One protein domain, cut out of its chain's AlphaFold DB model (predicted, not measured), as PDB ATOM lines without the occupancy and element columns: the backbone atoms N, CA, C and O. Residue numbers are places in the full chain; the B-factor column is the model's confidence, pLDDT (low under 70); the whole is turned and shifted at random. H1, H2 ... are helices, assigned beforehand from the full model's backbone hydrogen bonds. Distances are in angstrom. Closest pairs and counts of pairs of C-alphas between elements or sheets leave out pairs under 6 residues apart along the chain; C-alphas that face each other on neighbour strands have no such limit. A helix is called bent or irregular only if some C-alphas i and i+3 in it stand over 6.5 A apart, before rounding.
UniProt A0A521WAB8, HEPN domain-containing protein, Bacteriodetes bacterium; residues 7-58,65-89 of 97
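What this domain is: This is residues 7 to 58 and 65 to 89 of the 97 residues of the protein "HEPN domain-containing protein" of Bacteriodetes bacterium (UniProt A0A521WAB8). Look for a small bundle of four helices side by side, which closes as a ring: H1 touches H2, H2 touches H3, H3 touches H4 and H4 touches H1. H4 is the longest, and its first part, residues 67 to 71, runs on past these contacts, while residues 16 to 25 fold back from the end of H1 to the start of H2. The printed part has 77 residues with four named helices, H1, H2, H3 and H4 in that order, and no named strand; its class is all helix. It is compact, with a radius of gyration of the C-alphas of 12.6 A, yet elongated, spanning 39 by 25 by 16 A.

How they stand to each other: Start with H1, residues 7 to 15, and look across to H2, residues 26 to 37. They touch, through residues 30 to 34 of H2 alone, with the closest C-alphas, those of Leu 9 and Leu 30, 6.6 A apart. They run the same way at a shallow tilt of 32 degrees, only just short of steep. H2 and H3, residues 39 to 51, form a helical hairpin: they touch and run opposite ways at a shallow tilt of 13 degrees, and their closest C-alphas, those of Ile 35 and Phe 41, are 5.2 A apart. Go on to H4, residues 67 to 87, which touches H3 with residues 72 to 80 alone. Its closest C-alphas to H3 are those of Ala 76 and Leu 47, 5.3 A apart, and the two run opposite ways at a shallow tilt of 21 degrees. H4 also touches H1, with residues 81 to 87 alone; the C-alphas of Tyr 8 and Ile 84 come closest, at 6.4 A, and the two run the same way at a shallow tilt of 13 degrees. H1 and H3 are apart, and so are H2 and H4. In the backbone, every O i to N i+4 pair of H1 is within hydrogen-bond range, against 5 of 8 in H2, 15 of 17 in H4 and 4 of 9 in H3, where 8 of 10 O i to N i+3 pairs are within range.

Where its parts are: Find C-alpha 7 at (200.318, 358.634, 254.967); from there H1 runs 11.9 A to C-alpha 15. H2 begins at C-alpha 26, at (194.575, 355.531, 262.547), and covers 15.7 A; it is irregular, but only just, with C-alphas 28 and 31 6.6 A apart. H3 covers 20.2 A and is irregular, with C-alphas 43 and 46 7.2 A apart. H4 covers 31.0 A and ends at C-alpha 87, at (207.205, 367.837, 262.727).

The domain as a whole: The two C-alphas farthest apart, those of Asn 17 and Leu 66, are 39.1 A apart. The link from H1 to H2 is short and that from H2 to H3 is tight. Between H3 and H4 lies the link across the cut: residues 59 to 64 are not printed, and C-alphas 58 and 65 are 9.3 A apart. The mean pLDDT of the printed part is 80.6; look for values under 70 at residues 22 to 27, 53 to 58 and 65 to 70.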
ATOM      1  N   LYS A   7     198.968 358.463 255.526       75.56
ATOM      2  CA  LYS A   7     200.318 358.634 254.967       75.56
ATOM      3  C   LYS A   7     201.173 359.581 255.798       75.56
ATOM      4  O   LYS A   7     202.367 359.350 255.894       75.56
ATOM      5  N   TYR A   8     200.578 360.600 256.418       83.12
ATOM      6  CA  TYR A   8     201.333 361.536 257.248       83.12
ATOM      7  C   TYR A   8     201.775 360.921 258.581       83.12
ATOM      8  O   TYR A   8     202.952 361.015 258.902       83.12
ATOM      9  N   LEU A   9     200.885 360.238 259.316       85.19
ATOM     10  CA  LEU A   9     201.278 359.543 260.553       85.19
ATOM     11  C   LEU A   9     202.321 358.458 260.261       85.19
ATOM     12  O   LEU A   9     203.348 358.394 260.922       85.19
ATOM     13  N   LYS A  10     202.110 357.666 259.201       86.19
ATOM     14  CA  LYS A  10     203.080 356.654 258.759       86.19
ATOM     15  C   LYS A  10     204.412 357.276 258.344       86.19
ATOM     16  O   LYS A  10     205.443 356.717 258.680       86.19
ATOM     17  N   ALA A  11     204.407 358.419 257.656       87.06
ATOM     18  CA  ALA A  11     205.638 359.124 257.302       87.06
ATOM     19  C   ALA A  11     206.411 359.571 258.547       87.06
ATOM     20  O   ALA A  11     207.616 359.381 258.598       87.06
ATOM     21  N   PHE A  12     205.721 360.094 259.565       90.25
ATOM     22  CA  PHE A  12     206.353 360.448 260.835       90.25
ATOM     23  C   PHE A  12     206.941 359.231 261.562       90.25
ATOM     24  O   PHE A  12     208.063 359.300 262.051       90.25
ATOM     25  N   LEU A  13     206.231 358.101 261.582       90.25
ATOM     26  CA  LEU A  13     206.741 356.858 262.170       90.25
ATOM     27  C   LEU A  13     207.947 356.303 261.399       90.25
ATOM     28  O   LEU A  13     208.920 355.894 262.022       90.25
ATOM     29  N   VAL A  14     207.912 356.335 260.061       91.31
ATOM     30  CA  VAL A  14     209.039 355.917 259.207       91.31
ATOM     31  C   VAL A  14     210.264 356.801 259.439       91.31
ATOM     32  O   VAL A  14     211.351 356.264 259.612       91.31
ATOM     33  N   GLU A  15     210.094 358.125 259.508       91.25
ATOM     34  CA  GLU A  15     211.188 359.067 259.801       91.25
ATOM     35  C   GLU A  15     211.845 358.774 261.160       91.25
ATOM     36  O   GLU A  15     213.057 358.893 261.317       91.25
ATOM     37  N   ASN A  16     211.055 358.315 262.135       91.38
ATOM     38  CA  ASN A  16     211.528 357.925 263.464       91.38
ATOM     39  C   ASN A  16     211.901 356.431 263.576       91.38
ATOM     40  O   ASN A  16     212.105 355.935 264.680       91.38
ATOM     41  N   ASN A  17     211.999 355.700 262.457       90.38
ATOM     42  CA  ASN A  17     212.335 354.268 262.405       90.38
ATOM     43  C   ASN A  17     211.411 353.349 263.239       90.38
ATOM     44  O   ASN A  17     211.806 352.253 263.648       90.38
ATOM     45  N   VAL A  18     210.159 353.756 263.464       90.75
ATOM     46  CA  VAL A  18     209.164 352.965 264.196       90.75
ATOM     47  C   VAL A  18     208.405 352.042 263.247       90.75
ATOM     48  O   VAL A  18     207.748 352.476 262.298       90.75
ATOM     49  N   HIS A  19     208.471 350.742 263.534       84.50
ATOM     50  CA  HIS A  19     207.701 349.725 262.827       84.50
ATOM     51  C   HIS A  19     206.242 349.724 263.293       84.50
ATOM     52  O   HIS A  19     205.952 349.820 264.481       84.50
ATOM     53  N   PHE A  20     205.319 349.566 262.347       81.75
ATOM     54  CA  PHE A  20     203.884 349.453 262.608       81.75
ATOM     55  C   PHE A  20     203.262 348.394 261.687       81.75
ATOM     56  O   PHE A  20     203.733 348.159 260.569       81.75
ATOM     57  N   SER A  21     202.189 347.745 262.141       72.19
ATOM     58  CA  SER A  21     201.449 346.751 261.355       72.19
ATOM     59  C   SER A  21     200.725 347.387 260.158       72.19
ATOM     60  O   SER A  21     200.358 348.561 260.164       72.19
ATOM     61  N   LYS A  22     200.467 346.608 259.097       65.62
ATOM     62  CA  LYS A  22     199.723 347.060 257.893       65.62
ATOM     63  C   LYS A  22     198.215 347.262 258.129       65.62
ATOM     64  O   LYS A  22     197.420 347.207 257.196       65.62
ATOM     65  N   THR A  23     197.818 347.499 259.362       62.53
ATOM     66  CA  THR A  23     196.446 347.753 259.774       62.53
ATOM     67  C   THR A  23     196.061 349.213 259.471       62.53
ATOM     68  O   THR A  23     196.903 350.105 259.297       62.53
ATOM     69  N   HIS A  24     194.766 349.438 259.233       61.91
ATOM     70  CA  HIS A  24     194.222 350.712 258.742       61.91
ATOM     71  C   HIS A  24     193.658 351.615 259.861       61.91
ATOM     72  O   HIS A  24     193.150 352.693 259.551       61.91
ATOM     73  N   ALA A  25     193.771 351.232 261.139       65.19
ATOM     74  CA  ALA A  25     193.147 351.949 262.252       65.19
ATOM     75  C   ALA A  25     194.019 353.121 262.756       65.19
ATOM     76  O   ALA A  25     194.893 352.964 263.606       65.19
ATOM     77  N   MET A  26     193.768 354.334 262.245       66.56
ATOM     78  CA  MET A  26     194.575 355.531 262.547       66.56
ATOM     79  C   MET A  26     194.613 355.900 264.035       66.56
ATOM     80  O   MET A  26     195.695 356.115 264.578       66.56
ATOM     81  N   VAL A  27     193.449 356.000 264.686       62.97
ATOM     82  CA  VAL A  27     193.342 356.489 266.073       62.97
ATOM     83  C   VAL A  27     193.812 355.443 267.081       62.97
ATOM     84  O   VAL A  27     194.414 355.794 268.089       62.97
ATOM     85  N   ARG A  28     193.549 354.159 266.814       71.81
ATOM     86  CA  ARG A  28     193.814 353.080 267.776       71.81
ATOM     87  C   ARG A  28     195.242 352.550 267.720       71.81
ATOM     88  O   ARG A  28     195.710 352.037 268.726       71.81
ATOM     89  N   GLU A  29     195.921 352.672 266.581       79.88
ATOM     90  CA  GLU A  29     197.226 352.026 266.385       79.88
ATOM     91  C   GLU A  29     198.341 353.018 266.064       79.88
ATOM     92  O   GLU A  29     199.395 352.970 266.682       79.88
ATOM     93  N   LEU A  30     198.131 353.943 265.120       85.38
ATOM     94  CA  LEU A  30     199.204 354.846 264.685       85.38
ATOM     95  C   LEU A  30     199.383 356.034 265.632       85.38
ATOM     96  O   LEU A  30     200.510 356.428 265.913       85.38
ATOM     97  N   LEU A  31     198.278 356.615 266.109       88.06
ATOM     98  CA  LEU A  31     198.328 357.786 266.979       88.06
ATOM     99  C   LEU A  31     199.067 357.518 268.307       88.06
ATOM    100  O   LEU A  31     199.903 358.353 268.647       88.06
ATOM    101  N   PRO A  32     198.839 356.400 269.029       90.19
ATOM    102  CA  PRO A  32     199.603 356.087 270.239       90.19
ATOM    103  C   PRO A  32     201.111 356.024 269.982       90.19
ATOM    104  O   PRO A  32     201.865 356.683 270.685       90.19
ATOM    105  N   LEU A  33     201.537 355.363 268.898       90.44
ATOM    106  CA  LEU A  33     202.955 355.281 268.527       90.44
ATOM    107  C   LEU A  33     203.561 356.662 268.242       90.44
ATOM    108  O   LEU A  33     204.712 356.919 268.578       90.44
ATOM    109  N   CYS A  34     202.801 357.573 267.628       91.50
ATOM    110  CA  CYS A  34     203.267 358.945 267.436       91.50
ATOM    111  C   CYS A  34     203.323 359.734 268.753       91.50
ATOM    112  O   CYS A  34     204.225 360.547 268.912       91.50
ATOM    113  N   ILE A  35     202.386 359.500 269.679       93.69
ATOM    114  CA  ILE A  35     202.363 360.137 271.006       93.69
ATOM    115  C   ILE A  35     203.558 359.698 271.854       93.69
ATOM    116  O   ILE A  35     204.103 360.524 272.584       93.69
ATOM    117  N   ASP A  36     203.969 358.434 271.743       94.31
ATOM    118  CA  ASP A  36     205.135 357.899 272.453       94.31
ATOM    119  C   ASP A  36     206.443 358.569 271.999       94.31
ATOM    120  O   ASP A  36     207.364 358.732 272.798       94.31
ATOM    121  N   ILE A  37     206.514 359.003 270.735       94.69
ATOM    122  CA  ILE A  37     207.638 359.782 270.190       94.69
ATOM    123  C   ILE A  37     207.508 361.265 270.565       94.69
ATOM    124  O   ILE A  37     208.482 361.903 270.959       94.69
ATOM    125  N   ASP A  38     206.311 361.834 270.402       94.00
ATOM    126  CA  ASP A  38     206.035 363.254 270.599       94.00
ATOM    127  C   ASP A  38     204.616 363.469 271.148       94.00
ATOM    128  O   ASP A  38     203.603 363.342 270.449       94.00
ATOM    129  N   ALA A  39     204.547 363.875 272.416       94.75
ATOM    130  CA  ALA A  39     203.296 364.062 273.140       94.75
ATOM    131  C   ALA A  39     202.364 365.122 272.518       94.75
ATOM    132  O   ALA A  39     201.155 365.078 272.769       94.75
ATOM    133  N   GLU A  40     202.868 366.042 271.685       94.00
ATOM    134  CA  GLU A  40     202.030 367.023 270.985       94.00
ATOM    135  C   GLU A  40     201.065 366.365 269.991       94.00
ATOM    136  O   GLU A  40     200.029 366.947 269.663       94.00
ATOM    137  N   PHE A  41     201.327 365.127 269.553       92.56
ATOM    138  CA  PHE A  41     200.397 364.384 268.700       92.56
ATOM    139  C   PHE A  41     199.037 364.145 269.367       92.56
ATOM    140  O   PHE A  41     198.044 363.978 268.655       92.56
ATOM    141  N   LYS A  42     198.929 364.241 270.703       92.06
ATOM    142  CA  LYS A  42     197.637 364.220 271.421       92.06
ATOM    143  C   LYS A  42     196.653 365.267 270.882       92.06
ATOM    144  O   LYS A  42     195.450 365.012 270.853       92.06
ATOM    145  N   LEU A  43     197.152 366.400 270.379       91.56
ATOM    146  CA  LEU A  43     196.346 367.473 269.785       91.56
ATOM    147  C   LEU A  43     195.602 367.039 268.513       91.56
ATOM    148  O   LEU A  43     194.610 367.663 268.132       91.56
ATOM    149  N   LEU A  44     196.057 365.972 267.845       89.88
ATOM    150  CA  LEU A  44     195.418 365.456 266.637       89.88
ATOM    151  C   LEU A  44     194.206 364.572 266.928       89.88
ATOM    152  O   LEU A  44     193.388 364.399 266.029       89.88
ATOM    153  N   SER A  45     194.057 364.051 268.148       86.94
ATOM    154  CA  SER A  45     192.970 363.133 268.521       86.94
ATOM    155  C   SER A  45     191.573 363.608 268.074       86.94
ATOM    156  O   SER A  45     190.951 362.910 267.271       86.94
ATOM    157  N   PRO A  46     191.097 364.823 268.434       88.06
ATOM    158  CA  PRO A  46     189.771 365.285 268.010       88.06
ATOM    159  C   PRO A  46     189.644 365.453 266.490       88.06
ATOM    160  O   PRO A  46     188.570 365.256 265.931       88.06
ATOM    161  N   LEU A  47     190.735 365.798 265.796       86.00
ATOM    162  CA  LEU A  47     190.735 365.936 264.338       86.00
ATOM    163  C   LEU A  47     190.670 364.575 263.646       86.00
ATOM    164  O   LEU A  47     190.015 364.450 262.619       86.00
ATOM    165  N   LEU A  48     191.348 363.568 264.193       82.44
ATOM    166  CA  LEU A  48     191.350 362.216 263.650       82.44
ATOM    167  C   LEU A  48     190.011 361.515 263.880       82.44
ATOM    168  O   LEU A  48     189.559 360.824 262.977       82.44
ATOM    169  N   THR A  49     189.331 361.776 265.001       83.00
ATOM    170  CA  THR A  49     187.955 361.306 265.233       83.00
ATOM    171  C   THR A  49     186.980 361.829 264.176       83.00
ATOM    172  O   THR A  49     186.154 361.070 263.686       83.00
ATOM    173  N   ILE A  50     187.105 363.096 263.754       79.94
ATOM    174  CA  ILE A  50     186.283 363.667 262.666       79.94
ATOM    175  C   ILE A  50     186.564 362.969 261.325       79.94
ATOM    176  O   ILE A  50     185.693 362.901 260.465       79.94
ATOM    177  N   LEU A  51     187.787 362.476 261.123       77.44
ATOM    178  CA  LEU A  51     188.215 361.855 259.869       77.44
ATOM    179  C   LEU A  51     187.950 360.345 259.806       77.44
ATOM    180  O   LEU A  51     188.037 359.782 258.714       77.44
ATOM    181  N   ASP A  52     187.641 359.709 260.939       72.75
ATOM    182  CA  ASP A  52     187.441 358.260 261.056       72.75
ATOM    183  C   ASP A  52     186.254 357.743 260.212       72.75
ATOM    184  O   ASP A  52     186.449 356.776 259.478       72.75
ATOM    185  N   PRO A  53     185.078 358.412 260.163       69.06
ATOM    186  CA  PRO A  53     183.964 357.984 259.302       69.06
ATOM    187  C   PRO A  53     184.322 358.013 257.806       69.06
ATOM    188  O   PRO A  53     184.098 357.064 257.056       69.06
ATOM    189  N   PHE A  54     185.052 359.046 257.377       63.56
ATOM    190  CA  PHE A  54     185.534 359.188 255.997       63.56
ATOM    191  C   PHE A  54     186.678 358.210 255.636       63.56
ATOM    192  O   PHE A  54     187.236 358.251 254.523       63.56
ATOM    193  N   ALA A  55     187.085 357.336 256.564       57.88
ATOM    194  CA  ALA A  55     188.109 356.324 256.337       57.88
ATOM    195  C   ALA A  55     187.590 355.109 255.551       57.88
ATOM    196  O   ALA A  55     188.382 354.515 254.811       57.88
ATOM    197  N   VAL A  56     186.295 354.788 255.640       52.69
ATOM    198  CA  VAL A  56     185.719 353.531 255.125       52.69
ATOM    199  C   VAL A  56     184.830 353.735 253.884       52.69
ATOM    200  O   VAL A  56     184.951 352.962 252.939       52.69
ATOM    201  N   GLU A  57     184.049 354.814 253.803       49.06
ATOM    202  CA  GLU A  57     182.846 354.854 252.935       49.06
ATOM    203  C   GLU A  57     183.041 355.291 251.467       49.06
ATOM    204  O   GLU A  57     182.192 355.037 250.625       49.06
ATOM    205  N   PHE A  58     184.178 355.867 251.062       49.50
ATOM    206  CA  PHE A  58     184.344 356.366 249.675       49.50
ATOM    207  C   PHE A  58     184.657 355.289 248.613       49.50
ATOM    208  O   PHE A  58     185.447 355.544 247.695       49.50
ATOM    209  N   VAL A  65     177.227 361.940 250.748       57.09
ATOM    210  CA  VAL A  65     177.952 362.724 251.754       57.09
ATOM    211  C   VAL A  65     177.407 364.152 251.764       57.09
ATOM    212  O   VAL A  65     177.573 364.904 250.796       57.09
ATOM    213  N   LEU A  66     176.793 364.559 252.875       60.28
ATOM    214  CA  LEU A  66     176.220 365.893 253.013       60.28
ATOM    215  C   LEU A  66     177.340 366.948 252.970       60.28
ATOM    216  O   LEU A  66     178.347 366.853 253.675       60.28
ATOM    217  N   LEU A  67     177.167 368.008 252.171       59.34
ATOM    218  CA  LEU A  67     178.133 369.119 252.048       59.34
ATOM    219  C   LEU A  67     178.557 369.715 253.407       59.34
ATOM    220  O   LEU A  67     179.690 370.185 253.555       59.34
ATOM    221  N   SER A  68     177.672 369.667 254.406       60.53
ATOM    222  CA  SER A  68     177.923 370.104 255.785       60.53
ATOM    223  C   SER A  68     178.976 369.271 256.521       60.53
ATOM    224  O   SER A  68     179.630 369.791 257.420       60.53
ATOM    225  N   GLU A  69     179.182 368.014 256.136       60.94
ATOM    226  CA  GLU A  69     180.146 367.096 256.754       60.94
ATOM    227  C   GLU A  69     181.505 367.131 256.031       60.94
ATOM    228  O   GLU A  69     182.568 366.959 256.637       60.94
ATOM    229  N   VAL A  70     181.493 367.483 254.742       68.25
ATOM    230  CA  VAL A  70     182.693 367.614 253.902       68.25
ATOM    231  C   VAL A  70     183.595 368.765 254.362       68.25
ATOM    232  O   VAL A  70     184.823 368.634 254.399       68.25
ATOM    233  N   MET A  71     183.013 369.909 254.729       75.81
ATOM    234  CA  MET A  71     183.774 371.111 255.096       75.81
ATOM    235  C   MET A  71     184.612 370.938 256.384       75.81
ATOM    236  O   MET A  71     185.814 371.249 256.356       75.81
ATOM    237  N   PRO A  72     184.061 370.400 257.492       76.69
ATOM    238  CA  PRO A  72     184.834 370.037 258.681       76.69
ATOM    239  C   PRO A  72     185.957 369.038 258.386       76.69
ATOM    240  O   PRO A  72     187.086 369.247 258.838       76.69
ATOM    241  N   ALA A  73     185.692 368.012 257.572       76.19
ATOM    242  CA  ALA A  73     186.683 367.000 257.210       76.19
ATOM    243  C   ALA A  73     187.858 367.602 256.424       76.19
ATOM    244  O   ALA A  73     189.024 367.379 256.755       76.19
ATOM    245  N   ILE A  74     187.584 368.451 255.427       79.25
ATOM    246  CA  ILE A  74     188.630 369.156 254.669       79.25
ATOM    247  C   ILE A  74     189.480 370.037 255.597       79.25
ATOM    248  O   ILE A  74     190.710 370.069 255.477       79.25
ATOM    249  N   SER A  75     188.842 370.750 256.527       85.69
ATOM    250  CA  SER A  75     189.540 371.580 257.515       85.69
ATOM    251  C   SER A  75     190.436 370.737 258.429       85.69
ATOM    252  O   SER A  75     191.610 371.072 258.628       85.69
ATOM    253  N   ALA A  76     189.932 369.601 258.918       85.25
ATOM    254  CA  ALA A  76     190.686 368.663 259.741       85.25
ATOM    255  C   ALA A  76     191.909 368.100 258.995       85.25
ATOM    256  O   ALA A  76     193.022 368.174 259.518       85.25
ATOM    257  N   VAL A  77     191.758 367.663 257.735       83.94
ATOM    258  CA  VAL A  77     192.888 367.190 256.906       83.94
ATOM    259  C   VAL A  77     193.959 368.268 256.748       83.94
ATOM    260  O   VAL A  77     195.151 367.976 256.870       83.94
ATOM    261  N   LYS A  78     193.573 369.526 256.496       86.25
ATOM    262  CA  LYS A  78     194.532 370.637 256.357       86.25
ATOM    263  C   LYS A  78     195.326 370.867 257.646       86.25
ATOM    264  O   LYS A  78     196.541 371.063 257.574       86.25
ATOM    265  N   LYS A  79     194.662 370.820 258.804       89.62
ATOM    266  CA  LYS A  79     195.296 370.981 260.123       89.62
ATOM    267  C   LYS A  79     196.264 369.837 260.427       89.62
ATOM    268  O   LYS A  79     197.421 370.112 260.735       89.62
ATOM    269  N   VAL A  80     195.829 368.586 260.244       87.75
ATOM    270  CA  VAL A  80     196.666 367.384 260.419       87.75
ATOM    271  C   VAL A  80     197.891 367.444 259.505       87.75
ATOM    272  O   VAL A  80     199.020 367.269 259.959       87.75
ATOM    273  N   ARG A  81     197.690 367.774 258.222       87.00
ATOM    274  CA  ARG A  81     198.781 367.917 257.251       87.00
ATOM    275  C   ARG A  81     199.801 368.960 257.688       87.00
ATOM    276  O   ARG A  81     200.993 368.699 257.590       87.00
ATOM    277  N   ARG A  82     199.349 370.148 258.098       89.62
ATOM    278  CA  ARG A  82     200.246 371.228 258.529       89.62
ATOM    279  C   ARG A  82     201.058 370.800 259.748       89.62
ATOM    280  O   ARG A  82     202.275 370.872 259.696       89.62
ATOM    281  N   PHE A  83     200.393 370.275 260.775       91.88
ATOM    282  CA  PHE A  83     201.044 369.816 262.001       91.88
ATOM    283  C   PHE A  83     202.154 368.793 261.717       91.88
ATOM    284  O   PHE A  83     203.306 369.016 262.076       91.88
ATOM    285  N   ILE A  84     201.836 367.712 260.997       90.12
ATOM    286  CA  ILE A  84     202.803 366.631 260.762       90.12
ATOM    287  C   ILE A  84     203.945 367.096 259.850       90.12
ATOM    288  O   ILE A  84     205.094 366.721 260.051       90.12
ATOM    289  N   ARG A  85     203.665 367.956 258.864       89.75
ATOM    290  CA  ARG A  85     204.722 368.548 258.032       89.75
ATOM    291  C   ARG A  85     205.652 369.458 258.826       89.75
ATOM    292  O   ARG A  85     206.838 369.458 258.524       89.75
ATOM    293  N   GLY A  86     205.136 370.180 259.820       90.25
ATOM    294  CA  GLY A  86     205.947 370.913 260.790       90.25
ATOM    295  C   GLY A  86     206.902 369.991 261.541       90.25
ATOM    296  O   GLY A  86     208.101 370.250 261.566       90.25
ATOM    297  N   LYS A  87     206.394 368.860 262.044       90.69
ATOM    298  CA  LYS A  87     207.205 367.837 262.727       90.69
ATOM    299  C   LYS A  87     208.262 367.183 261.834       90.69
ATOM    300  O   LYS A  87     209.314 366.806 262.323       90.69
ATOM    301  N   LEU A  88     208.005 367.108 260.530       88.69
ATOM    302  CA  LEU A  88     208.952 366.613 259.524       88.69
ATOM    303  C   LEU A  88     209.871 367.708 258.942       88.69
ATOM    304  O   LEU A  88     210.596 367.447 257.988       88.69
ATOM    305  N   GLY A  89     209.802 368.958 259.420       89.12
ATOM    306  CA  GLY A  89     210.607 370.064 258.878       89.12
ATOM    307  C   GLY A  89     210.248 370.489 257.442       89.12
ATOM    308  O   GLY A  89     211.000 371.208 256.790       89.12
TER     309      GLY A  89